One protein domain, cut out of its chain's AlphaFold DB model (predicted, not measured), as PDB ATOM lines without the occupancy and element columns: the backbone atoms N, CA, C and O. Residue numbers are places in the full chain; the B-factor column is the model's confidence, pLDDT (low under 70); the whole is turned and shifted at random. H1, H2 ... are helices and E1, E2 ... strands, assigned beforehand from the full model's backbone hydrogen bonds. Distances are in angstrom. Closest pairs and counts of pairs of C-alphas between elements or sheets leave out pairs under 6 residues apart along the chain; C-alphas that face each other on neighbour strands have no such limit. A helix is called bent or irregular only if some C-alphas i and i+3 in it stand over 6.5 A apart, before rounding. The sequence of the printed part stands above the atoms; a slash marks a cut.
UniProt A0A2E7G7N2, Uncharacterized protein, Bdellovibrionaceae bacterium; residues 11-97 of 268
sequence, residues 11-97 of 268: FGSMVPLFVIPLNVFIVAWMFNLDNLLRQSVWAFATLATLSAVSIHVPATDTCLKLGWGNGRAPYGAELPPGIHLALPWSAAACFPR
ATOM      1  N   PHE A  11      63.264 111.880   3.517       44.84
ATOM      2  CA  PHE A  11      63.849 111.408   2.256       44.84
ATOM      3  C   PHE A  11      65.280 110.894   2.441       44.84
ATOM      4  O   PHE A  11      65.602 109.828   1.928       44.84
ATOM      5  N   GLY A  12      66.121 111.588   3.218       44.59
ATOM      6  CA  GLY A  12      67.541 111.244   3.365       44.59
ATOM      7  C   GLY A  12      67.807 109.909   4.073       44.59
ATOM      8  O   GLY A  12      68.740 109.200   3.705       44.59
ATOM      9  N   SER A  13      66.974 109.525   5.047       48.47
ATOM     10  CA  SER A  13      67.152 108.285   5.819       48.47
ATOM     11  C   SER A  13      66.435 107.069   5.227       48.47
ATOM     12  O   SER A  13      66.729 105.944   5.625       48.47
ATOM     13  N   MET A  14      65.501 107.263   4.287       52.38
ATOM     14  CA  MET A  14      64.746 106.167   3.663       52.38
ATOM     15  C   MET A  14      65.333 105.684   2.333       52.38
ATOM     16  O   MET A  14      65.074 104.540   1.961       52.38
ATOM     17  N   VAL A  15      66.177 106.477   1.650       58.31
ATOM     18  CA  VAL A  15      66.882 106.043   0.422       58.31
ATOM     19  C   VAL A  15      67.522 104.650   0.556       58.31
ATOM     20  O   VAL A  15      67.241 103.806  -0.296       58.31
ATOM     21  N   PRO A  16      68.310 104.325   1.605       59.41
ATOM     22  CA  PRO A  16      68.957 103.012   1.682       59.41
ATOM     23  C   PRO A  16      67.967 101.841   1.808       59.41
ATOM     24  O   PRO A  16      68.258 100.750   1.320       59.41
ATOM     25  N   LEU A  17      66.780 102.053   2.392       65.56
ATOM     26  CA  LEU A  17      65.768 101.003   2.569       65.56
ATOM     27  C   LEU A  17      65.026 100.661   1.269       65.56
ATOM     28  O   LEU A  17      64.597  99.522   1.102       65.56
ATOM     29  N   PHE A  18      64.921 101.604   0.327       66.19
ATOM     30  CA  PHE A  18      64.342 101.356  -1.001       66.19
ATOM     31  C   PHE A  18      65.355 100.795  -2.008       66.19
ATOM     32  O   PHE A  18      64.967 100.104  -2.950       66.19
ATOM     33  N   VAL A  19      66.653 101.038  -1.800       71.12
ATOM     34  CA  VAL A  19      67.730 100.571  -2.691       71.12
ATOM     35  C   VAL A  19      67.886  99.047  -2.657       71.12
ATOM     36  O   VAL A  19      68.107  98.431  -3.697       71.12
ATOM     37  N   ILE A  20      67.730  98.412  -1.492       75.12
ATOM     38  CA  ILE A  20      67.859  96.951  -1.345       75.12
ATOM     39  C   ILE A  20      66.800  96.187  -2.165       75.12
ATOM     40  O   ILE A  20      67.193  95.391  -3.020       75.12
ATOM     41  N   PRO A  21      65.480  96.406  -1.987       73.69
ATOM     42  CA  PRO A  21      64.466  95.699  -2.770       73.69
ATOM     43  C   PRO A  21      64.535  96.039  -4.265       73.69
ATOM     44  O   PRO A  21      64.263  95.165  -5.083       73.69
ATOM     45  N   LEU A  22      64.953  97.257  -4.632       77.06
ATOM     46  CA  LEU A  22      65.166  97.638  -6.030       77.06
ATOM     47  C   LEU A  22      66.328  96.862  -6.666       77.06
ATOM     48  O   LEU A  22      66.180  96.326  -7.760       77.06
ATOM     49  N   ASN A  23      67.465  96.747  -5.978       75.25
ATOM     50  CA  ASN A  23      68.601  95.964  -6.468       75.25
ATOM     51  C   ASN A  23      68.258  94.474  -6.577       75.25
ATOM     52  O   ASN A  23      68.604  93.839  -7.572       75.25
ATOM     53  N   VAL A  24      67.524  93.922  -5.603       74.62
ATOM     54  CA  VAL A  24      67.039  92.533  -5.664       74.62
ATOM     55  C   VAL A  24      66.071  92.340  -6.833       74.62
ATOM     56  O   VAL A  24      66.161  91.325  -7.517       74.62
ATOM     57  N   PHE A  25      65.199  93.313  -7.116       78.50
ATOM     58  CA  PHE A  25      64.320  93.289  -8.285       78.50
ATOM     59  C   PHE A  25      65.109  93.297  -9.601       78.50
ATOM     60  O   PHE A  25      64.845  92.466 -10.464       78.50
ATOM     61  N   ILE A  26      66.098  94.189  -9.749       76.38
ATOM     62  CA  ILE A  26      66.931  94.284 -10.962       76.38
ATOM     63  C   ILE A  26      67.657  92.961 -11.215       76.38
ATOM     64  O   ILE A  26      67.611  92.435 -12.324       76.38
ATOM     65  N   VAL A  27      68.273  92.385 -10.178       77.69
ATOM     66  CA  VAL A  27      68.944  91.082 -10.269       77.69
ATOM     67  C   VAL A  27      67.935  89.983 -10.617       77.69
ATOM     68  O   VAL A  27      68.157  89.218 -11.552       77.69
ATOM     69  N   ALA A  28      66.789  89.924  -9.935       78.44
ATOM     70  CA  ALA A  28      65.758  88.926 -10.211       78.44
ATOM     71  C   ALA A  28      65.189  89.033 -11.637       78.44
ATOM     72  O   ALA A  28      64.898  88.009 -12.251       78.44
ATOM     73  N   TRP A  29      65.078  90.248 -12.180       80.62
ATOM     74  CA  TRP A  29      64.643  90.504 -13.551       80.62
ATOM     75  C   TRP A  29      65.690  90.071 -14.579       80.62
ATOM     76  O   TRP A  29      65.361  89.349 -15.518       80.62
ATOM     77  N   MET A  30      66.962  90.435 -14.374       81.12
ATOM     78  CA  MET A  30      68.064  90.047 -15.265       81.12
ATOM     79  C   MET A  30      68.235  88.527 -15.370       81.12
ATOM     80  O   MET A  30      68.613  88.027 -16.427       81.12
ATOM     81  N   PHE A  31      67.947  87.794 -14.290       84.94
ATOM     82  CA  PHE A  31      68.081  86.335 -14.227       84.94
ATOM     83  C   PHE A  31      66.750  85.573 -14.354       84.94
ATOM     84  O   PHE A  31      66.742  84.353 -14.205       84.94
ATOM     85  N   ASN A  32      65.641  86.263 -14.651       83.62
ATOM     86  CA  ASN A  32      64.309  85.672 -14.850       83.62
ATOM     87  C   ASN A  32      63.842  84.783 -13.673       83.62
ATOM     88  O   ASN A  32      63.328  83.677 -13.840       83.62
ATOM     89  N   LEU A  33      64.070  85.260 -12.448       84.88
ATOM     90  CA  LEU A  33      63.754  84.550 -11.208       84.88
ATOM     91  C   LEU A  33      62.367  84.968 -10.696       84.88
ATOM     92  O   LEU A  33      62.250  85.831  -9.823       84.88
ATOM     93  N   ASP A  34      61.314  84.326 -11.205       82.50
ATOM     94  CA  ASP A  34      59.906  84.688 -10.950       82.50
ATOM     95  C   ASP A  34      59.541  84.834  -9.461       82.50
ATOM     96  O   ASP A  34      58.852  85.776  -9.060       82.50
ATOM     97  N   ASN A  35      60.037  83.937  -8.602       81.00
ATOM     98  CA  ASN A  35      59.768  83.998  -7.162       81.00
ATOM     99  C   ASN A  35      60.415  85.222  -6.493       81.00
ATOM    100  O   ASN A  35      59.796  85.851  -5.633       81.00
ATOM    101  N   LEU A  36      61.631  85.588  -6.906       75.44
ATOM    102  CA  LEU A  36      62.358  86.745  -6.374       75.44
ATOM    103  C   LEU A  36      61.798  88.063  -6.923       75.44
ATOM    104  O   LEU A  36      61.719  89.050  -6.189       75.44
ATOM    105  N   LEU A  37      61.325  88.070  -8.172       74.56
ATOM    106  CA  LEU A  37      60.564  89.182  -8.744       74.56
ATOM    107  C   LEU A  37      59.298  89.450  -7.933       74.56
ATOM    108  O   LEU A  37      59.044  90.578  -7.519       74.56
ATOM    109  N   ARG A  38      58.529  88.401  -7.625       79.12
ATOM    110  CA  ARG A  38      57.315  88.545  -6.816       79.12
ATOM    111  C   ARG A  38      57.650  89.078  -5.425       79.12
ATOM    112  O   ARG A  38      57.058  90.062  -4.995       79.12
ATOM    113  N   GLN A  39      58.620  88.471  -4.738       78.62
ATOM    114  CA  GLN A  39      59.021  88.874  -3.386       78.62
ATOM    115  C   GLN A  39      59.545  90.312  -3.318       78.62
ATOM    116  O   GLN A  39      59.185  91.041  -2.398       78.62
ATOM    117  N   SER A  40      60.346  90.745  -4.293       75.62
ATOM    118  CA  SER A  40      60.868  92.118  -4.340       75.62
ATOM    119  C   SER A  40      59.772  93.152  -4.604       75.62
ATOM    120  O   SER A  40      59.766  94.196  -3.953       75.62
ATOM    121  N   VAL A  41      58.785  92.846  -5.458       77.38
ATOM    122  CA  VAL A  41      57.603  93.706  -5.659       77.38
ATOM    123  C   VAL A  41      56.766  93.812  -4.381       77.38
ATOM    124  O   VAL A  41      56.381  94.916  -3.998       77.38
ATOM    125  N   TRP A  42      56.525  92.697  -3.679       77.94
ATOM    126  CA  TRP A  42      55.834  92.716  -2.383       77.94
ATOM    127  C   TRP A  42      56.608  93.520  -1.338       77.94
ATOM    128  O   TRP A  42      56.019  94.361  -0.660       77.94
ATOM    129  N   ALA A  43      57.923  93.322  -1.231       77.19
ATOM    130  CA  ALA A  43      58.771  94.074  -0.310       77.19
ATOM    131  C   ALA A  43      58.726  95.580  -0.606       77.19
ATOM    132  O   ALA A  43      58.553  96.376   0.316       77.19
ATOM    133  N   PHE A  44      58.793  95.972  -1.882       72.88
ATOM    134  CA  PHE A  44      58.691  97.370  -2.299       72.88
ATOM    135  C   PHE A  44      57.317  97.969  -1.980       72.88
ATOM    136  O   PHE A  44      57.240  99.048  -1.399       72.88
ATOM    137  N   ALA A  45      56.230  97.256  -2.294       71.75
ATOM    138  CA  ALA A  45      54.873  97.695  -1.973       71.75
ATOM    139  C   ALA A  45      54.666  97.859  -0.458       71.75
ATOM    140  O   ALA A  45      54.056  98.832  -0.026       71.75
ATOM    141  N   THR A  46      55.221  96.948   0.347       75.56
ATOM    142  CA  THR A  46      55.126  96.988   1.816       75.56
ATOM    143  C   THR A  46      55.942  98.141   2.400       75.56
ATOM    144  O   THR A  46      55.471  98.862   3.271       75.56
ATOM    145  N   LEU A  47      57.155  98.373   1.893       73.69
ATOM    146  CA  LEU A  47      57.971  99.524   2.290       73.69
ATOM    147  C   LEU A  47      57.307 100.848   1.900       73.69
ATOM    148  O   LEU A  47      57.309 101.792   2.688       73.69
ATOM    149  N   ALA A  48      56.691 100.913   0.720       69.62
ATOM    150  CA  ALA A  48      55.966 102.086   0.247       69.62
ATOM    151  C   ALA A  48      54.716 102.404   1.082       69.62
ATOM    152  O   ALA A  48      54.428 103.573   1.327       69.62
ATOM    153  N   THR A  49      53.975 101.387   1.537       69.69
ATOM    154  CA  THR A  49      52.813 101.591   2.415       69.69
ATOM    155  C   THR A  49      53.226 101.936   3.842       69.69
ATOM    156  O   THR A  49      52.621 102.822   4.438       69.69
ATOM    157  N   LEU A  50      54.280 101.308   4.375       70.75
ATOM    158  CA  LEU A  50      54.814 101.607   5.712       70.75
ATOM    159  C   LEU A  50      55.437 103.006   5.819       70.75
ATOM    160  O   LEU A  50      55.467 103.580   6.901       70.75
ATOM    161  N   SER A  51      55.925 103.556   4.709       71.19
ATOM    162  CA  SER A  51      56.462 104.923   4.626       71.19
ATOM    163  C   SER A  51      55.431 105.956   4.163       71.19
ATOM    164  O   SER A  51      55.780 107.119   3.955       71.19
ATOM    165  N   ALA A  52      54.163 105.563   4.003       72.31
ATOM    166  CA  ALA A  52      53.103 106.509   3.703       72.31
ATOM    167  C   ALA A  52      52.891 107.464   4.886       72.31
ATOM    168  O   ALA A  52      52.803 107.053   6.043       72.31
ATOM    169  N   VAL A  53      52.774 108.754   4.586       72.88
ATOM    170  CA  VAL A  53      52.523 109.800   5.577       72.88
ATOM    171  C   VAL A  53      51.034 110.120   5.579       72.88
ATOM    172  O   VAL A  53      50.432 110.357   4.527       72.88
ATOM    173  N   SER A  54      50.423 110.144   6.762       78.44
ATOM    174  CA  SER A  54      49.057 110.638   6.925       78.44
ATOM    175  C   SER A  54      49.048 112.164   6.891       78.44
ATOM    176  O   SER A  54      49.699 112.813   7.711       78.44
ATOM    177  N   ILE A  55      48.276 112.733   5.976       75.56
ATOM    178  CA  ILE A  55      48.069 114.171   5.834       75.56
ATOM    179  C   ILE A  55      46.672 114.495   6.334       75.56
ATOM    180  O   ILE A  55      45.683 113.989   5.805       75.56
ATOM    181  N   HIS A  56      46.591 115.337   7.356       80.38
ATOM    182  CA  HIS A  56      45.324 115.857   7.843       80.38
ATOM    183  C   HIS A  56      45.024 117.190   7.155       80.38
ATOM    184  O   HIS A  56      45.747 118.164   7.351       80.38
ATOM    185  N   VAL A  57      43.968 117.212   6.345       78.19
ATOM    186  CA  VAL A  57      43.480 118.389   5.625       78.19
ATOM    187  C   VAL A  57      42.313 118.978   6.419       78.19
ATOM    188  O   VAL A  57      41.238 118.368   6.453       78.19
ATOM    189  N   PRO A  58      42.495 120.117   7.105       76.06
ATOM    190  CA  PRO A  58      41.405 120.763   7.822       76.06
ATOM    191  C   PRO A  58      40.382 121.340   6.833       76.06
ATOM    192  O   PRO A  58      40.711 121.672   5.700       76.06
ATOM    193  N   ALA A  59      39.134 121.521   7.275       74.62
ATOM    194  CA  ALA A  59      38.066 122.092   6.443       74.62
ATOM    195  C   ALA A  59      38.337 123.533   5.969       74.62
ATOM    196  O   ALA A  59      37.661 124.029   5.071       74.62
ATOM    197  N   THR A  60      39.314 124.201   6.581       70.31
ATOM    198  CA  THR A  60      39.746 125.556   6.246       70.31
ATOM    199  C   THR A  60      40.771 125.611   5.121       70.31
ATOM    200  O   THR A  60      41.010 126.695   4.600       70.31
ATOM    201  N   ASP A  61      41.361 124.483   4.724       72.69
ATOM    202  CA  ASP A  61      42.486 124.454   3.792       72.69
ATOM    203  C   ASP A  61      42.118 123.658   2.535       72.69
ATOM    204  O   ASP A  61      41.444 122.630   2.589       72.69
ATOM    205  N   THR A  62      42.590 124.129   1.387       73.62
ATOM    206  CA  THR A  62      42.630 123.379   0.136       73.62
ATOM    207  C   THR A  62      44.012 122.759   0.002       73.62
ATOM    208  O   THR A  62      45.007 123.468  -0.142       73.62
ATOM    209  N   CYS A  63      44.094 121.433   0.010       75.31
ATOM    210  CA  CYS A  63      45.345 120.736  -0.260       75.31
ATOM    211  C   CYS A  63      45.322 120.097  -1.643       75.31
ATOM    212  O   CYS A  63      44.327 119.512  -2.059       75.31
ATOM    213  N   LEU A  64      46.450 120.158  -2.338       73.38
ATOM    214  CA  LEU A  64      46.682 119.448  -3.585       73.38
ATOM    215  C   LEU A  64      47.666 118.325  -3.352       73.38
ATOM    216  O   LEU A  64      48.767 118.559  -2.857       73.38
ATOM    217  N   LYS A  65      47.296 117.118  -3.773       74.12
ATOM    218  CA  LYS A  65      48.232 116.008  -3.909       74.12
ATOM    219  C   LYS A  65      48.893 116.099  -5.277       74.12
ATOM    220  O   LYS A  65      48.217 115.967  -6.294       74.12
ATOM    221  N   LEU A  66      50.202 116.306  -5.283       71.00
ATOM    222  CA  LEU A  66      51.058 116.279  -6.460       71.00
ATOM    223  C   LEU A  66      51.689 114.890  -6.546       71.00
ATOM    224  O   LEU A  66      52.509 114.512  -5.705       71.00
ATOM    225  N   GLY A  67      51.273 114.102  -7.531       63.09
ATOM    226  CA  GLY A  67      51.906 112.821  -7.822       63.09
ATOM    227  C   GLY A  67      52.859 112.922  -9.007       63.09
ATOM    228  O   GLY A  67      52.545 113.560 -10.013       63.09
ATOM    229  N   TRP A  68      54.003 112.247  -8.908       59.84
ATOM    230  CA  TRP A  68      54.882 111.997 -10.047       59.84
ATOM    231  C   TRP A  68      54.618 110.585 -10.572       59.84
ATOM    232  O   TRP A  68      54.843 109.603  -9.869       59.84
ATOM    233  N   GLY A  69      54.098 110.477 -11.796       43.72
ATOM    234  CA  GLY A  69      53.819 109.196 -12.447       43.72
ATOM    235  C   GLY A  69      54.541 109.076 -13.786       43.72
ATOM    236  O   GLY A  69      54.423 109.972 -14.616       43.72
ATOM    237  N   ASN A  70      55.266 107.968 -13.990       45.06
ATOM    238  CA  ASN A  70      55.755 107.414 -15.267       45.06
ATOM    239  C   ASN A  70      55.992 108.425 -16.413       45.06
ATOM    240  O   ASN A  70      55.387 108.310 -17.478       45.06
ATOM    241  N   GLY A  71      56.854 109.426 -16.201       43.44
ATOM    242  CA  GLY A  71      57.266 110.368 -17.252       43.44
ATOM    243  C   GLY A  71      56.188 111.350 -17.737       43.44
ATOM    244  O   GLY A  71      56.387 111.994 -18.764       43.44
ATOM    245  N   ARG A  72      55.057 111.488 -17.031       42.06
ATOM    246  CA  ARG A  72      54.044 112.523 -17.295       42.06
ATOM    247  C   ARG A  72      54.175 113.678 -16.302       42.06
ATOM    248  O   ARG A  72      54.647 113.492 -15.181       42.06
ATOM    249  N   ALA A  73      53.759 114.867 -16.744       45.12
ATOM    250  CA  ALA A  73      53.696 116.077 -15.926       45.12
ATOM    251  C   ALA A  73      52.983 115.803 -14.584       45.12
ATOM    252  O   ALA A  73      52.093 114.946 -14.544       45.12
ATOM    253  N   PRO A  74      53.371 116.492 -13.494       54.84
ATOM    254  CA  PRO A  74      52.776 116.281 -12.179       54.84
ATOM    255  C   PRO A  74      51.251 116.399 -12.260       54.84
ATOM    256  O   PRO A  74      50.728 117.402 -12.743       54.84
ATOM    257  N   TYR A  75      50.538 115.366 -11.806       58.31
ATOM    258  CA  TYR A  75      49.084 115.423 -11.694       58.31
ATOM    259  C   TYR A  75      48.728 115.986 -10.317       58.31
ATOM    260  O   TYR A  75      49.180 115.469  -9.292       58.31
ATOM    261  N   GLY A  76      47.957 117.073 -10.302       62.94
ATOM    262  CA  GLY A  76      47.407 117.675  -9.091       62.94
ATOM    263  C   GLY A  76      45.960 117.242  -8.903       62.94
ATOM    264  O   GLY A  76      45.128 117.537  -9.756       62.94
ATOM    265  N   ALA A  77      45.654 116.545  -7.809       68.94
ATOM    266  CA  ALA A  77      44.277 116.266  -7.401       68.94
ATOM    267  C   ALA A  77      43.969 117.006  -6.096       68.94
ATOM    268  O   ALA A  77      44.761 116.945  -5.151       68.94
ATOM    269  N   GLU A  78      42.836 117.710  -6.051       72.12
ATOM    270  CA  GLU A  78      42.353 118.349  -4.825       72.12
ATOM    271  C   GLU A  78      42.000 117.271  -3.793       72.12
ATOM    272  O   GLU A  78      41.329 116.281  -4.098       72.12
ATOM    273  N   LEU A  79      42.487 117.454  -2.569       72.69
ATOM    274  CA  LEU A  79      42.155 116.615  -1.431       72.69
ATOM    275  C   LEU A  79      40.986 117.262  -0.678       72.69
ATOM    276  O   LEU A  79      41.138 118.390  -0.204       72.69
ATOM    277  N   PRO A  80      39.840 116.575  -0.523       75.94
ATOM    278  CA  PRO A  80      38.764 117.080   0.320       75.94
ATOM    279  C   PRO A  80      39.210 117.134   1.793       75.94
ATOM    280  O   PRO A  80      40.159 116.442   2.169       75.94
ATOM    281  N   PRO A  81      38.524 117.889   2.665       80.25
ATOM    282  CA  PRO A  81      38.795 117.870   4.100       80.25
ATOM    283  C   PRO A  81      38.757 116.447   4.667       80.25
ATOM    284  O   PRO A  81      37.842 115.678   4.363       80.25
ATOM    285  N   GLY A  82      39.744 116.080   5.483       81.81
ATOM    286  CA  GLY A  82      39.861 114.730   6.033       81.81
ATOM    287  C   GLY A  82      41.300 114.246   6.187       81.81
ATOM    288  O   GLY A  82      42.254 115.012   6.085       81.81
ATOM    289  N   ILE A  83      41.460 112.956   6.475       80.75
ATOM    290  CA  ILE A  83      42.770 112.307   6.599       80.75
ATOM    291  C   ILE A  83      43.057 111.551   5.305       80.75
ATOM    292  O   ILE A  83      42.271 110.700   4.894       80.75
ATOM    293  N   HIS A  84      44.200 111.840   4.691       79.50
ATOM    294  CA  HIS A  84      44.634 111.245   3.430       79.50
ATOM    295  C   HIS A  84      45.985 110.567   3.581       79.50
ATOM    296  O   HIS A  84      46.840 111.033   4.327       79.50
ATOM    297  N   LEU A  85      46.207 109.492   2.830       73.69
ATOM    298  CA  LEU A  85      47.518 108.853   2.741       73.69
ATOM    299  C   LEU A  85      48.300 109.432   1.554       73.69
ATOM    300  O   LEU A  85      47.891 109.329   0.386       73.69
ATOM    301  N   ALA A  86      49.442 110.043   1.856       71.88
ATOM    302  CA  ALA A  86      50.447 110.411   0.872       71.88
ATOM    303  C   ALA A  86      51.515 109.323   0.817       71.88
ATOM    304  O   ALA A  86      52.124 108.971   1.822       71.88
ATOM    305  N   LEU A  87      51.715 108.779  -0.379       71.81
ATOM    306  CA  LEU A  87      52.781 107.821  -0.645       71.81
ATOM    307  C   LEU A  87      54.115 108.577  -0.709       71.81
ATOM    308  O   LEU A  87      54.108 109.766  -1.048       71.81
ATOM    309  N   PRO A  88      55.252 107.915  -0.450       63.84
ATOM    310  CA  PRO A  88      56.564 108.564  -0.416       63.84
ATOM    311  C   PRO A  88      56.954 109.261  -1.733       63.84
ATOM    312  O   PRO A  88      57.758 110.179  -1.718       63.84
ATOM    313  N   TRP A  89      56.361 108.890  -2.871       67.69
ATOM    314  CA  TRP A  89      56.556 109.556  -4.171       67.69
ATOM    315  C   TRP A  89      55.490 110.615  -4.504       67.69
ATOM    316  O   TRP A  89      55.319 110.992  -5.665       67.69
ATOM    317  N   SER A  90      54.722 111.068  -3.515       69.25
ATOM    318  CA  SER A  90      53.756 112.155  -3.672       69.25
ATOM    319  C   SER A  90      54.063 113.285  -2.703       69.25
ATOM    320  O   SER A  90      54.377 113.046  -1.540       69.25
ATOM    321  N   ALA A  91      53.943 114.516  -3.183       68.94
ATOM    322  CA  ALA A  91      53.951 115.699  -2.339       68.94
ATOM    323  C   ALA A  91      52.509 116.160  -2.110       68.94
ATOM    324  O   ALA A  91      51.628 115.914  -2.935       68.94
ATOM    325  N   ALA A  92      52.264 116.848  -1.000       70.31
ATOM    326  CA  ALA A  92      51.045 117.619  -0.839       70.31
ATOM    327  C   ALA A  92      51.394 119.061  -0.517       70.31
ATOM    328  O   ALA A  92      52.263 119.321   0.315       70.31
ATOM    329  N   ALA A  93      50.705 119.979  -1.179       70.69
ATOM    330  CA  ALA A  93      50.827 121.401  -0.934       70.69
ATOM    331  C   ALA A  93      49.469 121.903  -0.438       70.69
ATOM    332  O   ALA A  93      48.458 121.741  -1.119       70.69
ATOM    333  N   CYS A  94      49.444 122.436   0.780       71.19
ATOM    334  CA  CYS A  94      48.231 122.888   1.448       71.19
ATOM    335  C   CYS A  94      48.185 124.406   1.486       71.19
ATOM    336  O   CYS A  94      49.149 125.044   1.912       71.19
ATOM    337  N   PHE A  95      47.052 124.949   1.056       69.69
ATOM    338  CA  PHE A  95      46.793 126.372   0.997       69.69
ATOM    339  C   PHE A  95      45.537 126.676   1.796       69.69
ATOM    340  O   PHE A  95      44.498 126.061   1.576       69.69
ATOM    341  N   PRO A  96      45.605 127.624   2.722       64.31
ATOM    342  CA  PRO A  96      44.448 128.041   3.487       64.31
ATOM    343  C   PRO A  96      43.422 128.701   2.556       64.31
ATOM    344  O   PRO A  96      43.711 129.672   1.857       64.31
ATOM    345  N   ARG A  97      42.216 128.134   2.527       65.44
ATOM    346  CA  ARG A  97      41.058 128.612   1.755       65.44
ATOM    347  C   ARG A  97      40.188 129.545   2.591       65.44
ATOM    348  O   ARG A  97      39.593 130.488   2.079       65.44
TER     349      ARG A  97
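What this domain is: This is residues 11 to 97 of the 268 residues of an uncharacterized protein of Bdellovibrionaceae bacterium (UniProt A0A2E7G7N2). A small sandwich of two sheets makes one end of the model and a hairpin of two long helices, H1 and H2, makes the other, joined end to end. In the sandwich a strongly twisted sheet of three strands is partly covered by a small sheet of two, and neither helix packs on the larger sheet. The printed part has 87 residues, with two named helices and then five named strands in the order H1 H2 E1 E2 E3 E4 E5. The sheets run E3 E2 E5 and E1 E4, both antiparallel, and the class is mixed, helices and strands. The whole is loose, with a radius of gyration of the C-alphas of 16.4 A, and its outline is a rod spanning 53 by 25 by 22 A.

How they stand to each other: In the larger sheet E2, residues 61 to 69, is the inner strand, between the edge strands E3, residues 72 to 79, and E5, residues 90 to 96. E2 and E3 form a hairpin, antiparallel at 152 degrees, with N 79 and O 63 within hydrogen-bond range at 2.8 A. E2 and E5 are antiparallel at 161 degrees, with N 62 and O 95 at 2.7 A. The other sheet pairs E1, residues 53 to 57, with E4, residues 82 to 86, antiparallel at 149 degrees, with N 55 and O 84 at 2.8 A. The two sheets form a sandwich, two sheets face to face: the parts that face each other are 9.9 A centre to centre, and the strands of the one stand at 23 degrees to those of the other. The closest C-alphas of E1 and E2 are those of Val 57 and Cys 63, 6.6 A apart. H1, residues 11 to 30, and H2, residues 34 to 50, form a helical hairpin; they touch, closest at the C-alphas of Pro 21 and Ser 40, 5.3 A apart, with a shallow tilt of 15 degrees, opposite ways. H1 is apart from E1, E2, E3, E4 and E5. Every O i to N i+4 pair is within hydrogen-bond range in H2, and 12 of 16 are in H1.

Where its parts are: E2 is 25.0 A long, E3 20.2 A, E5 19.8 A, and E1 and E4 12.5 A each. H1 begins at C-alpha 11 (63.849, 111.408, 2.256) and is 27.9 A long. It has a kink of 33 degrees near residue 18 and is irregular, but only just: C-alphas 13 and 16 are 6.9 A apart. H2 is 24.3 A long and ends at C-alpha 50 (54.814, 101.607, 5.712). E5 ends at C-alpha 96 (44.448, 128.041, 3.487).

The domain as a whole: The two C-alphas farthest apart, of Phe 31 and Arg 97, are 52.7 A apart. The printed part has no cut, and the six links between named elements are tight. The mean pLDDT of the printed part is 70.3; residues 11 to 18, 48 to 49, 67 to 77, 88 to 91 and 95 to 97 are under 70.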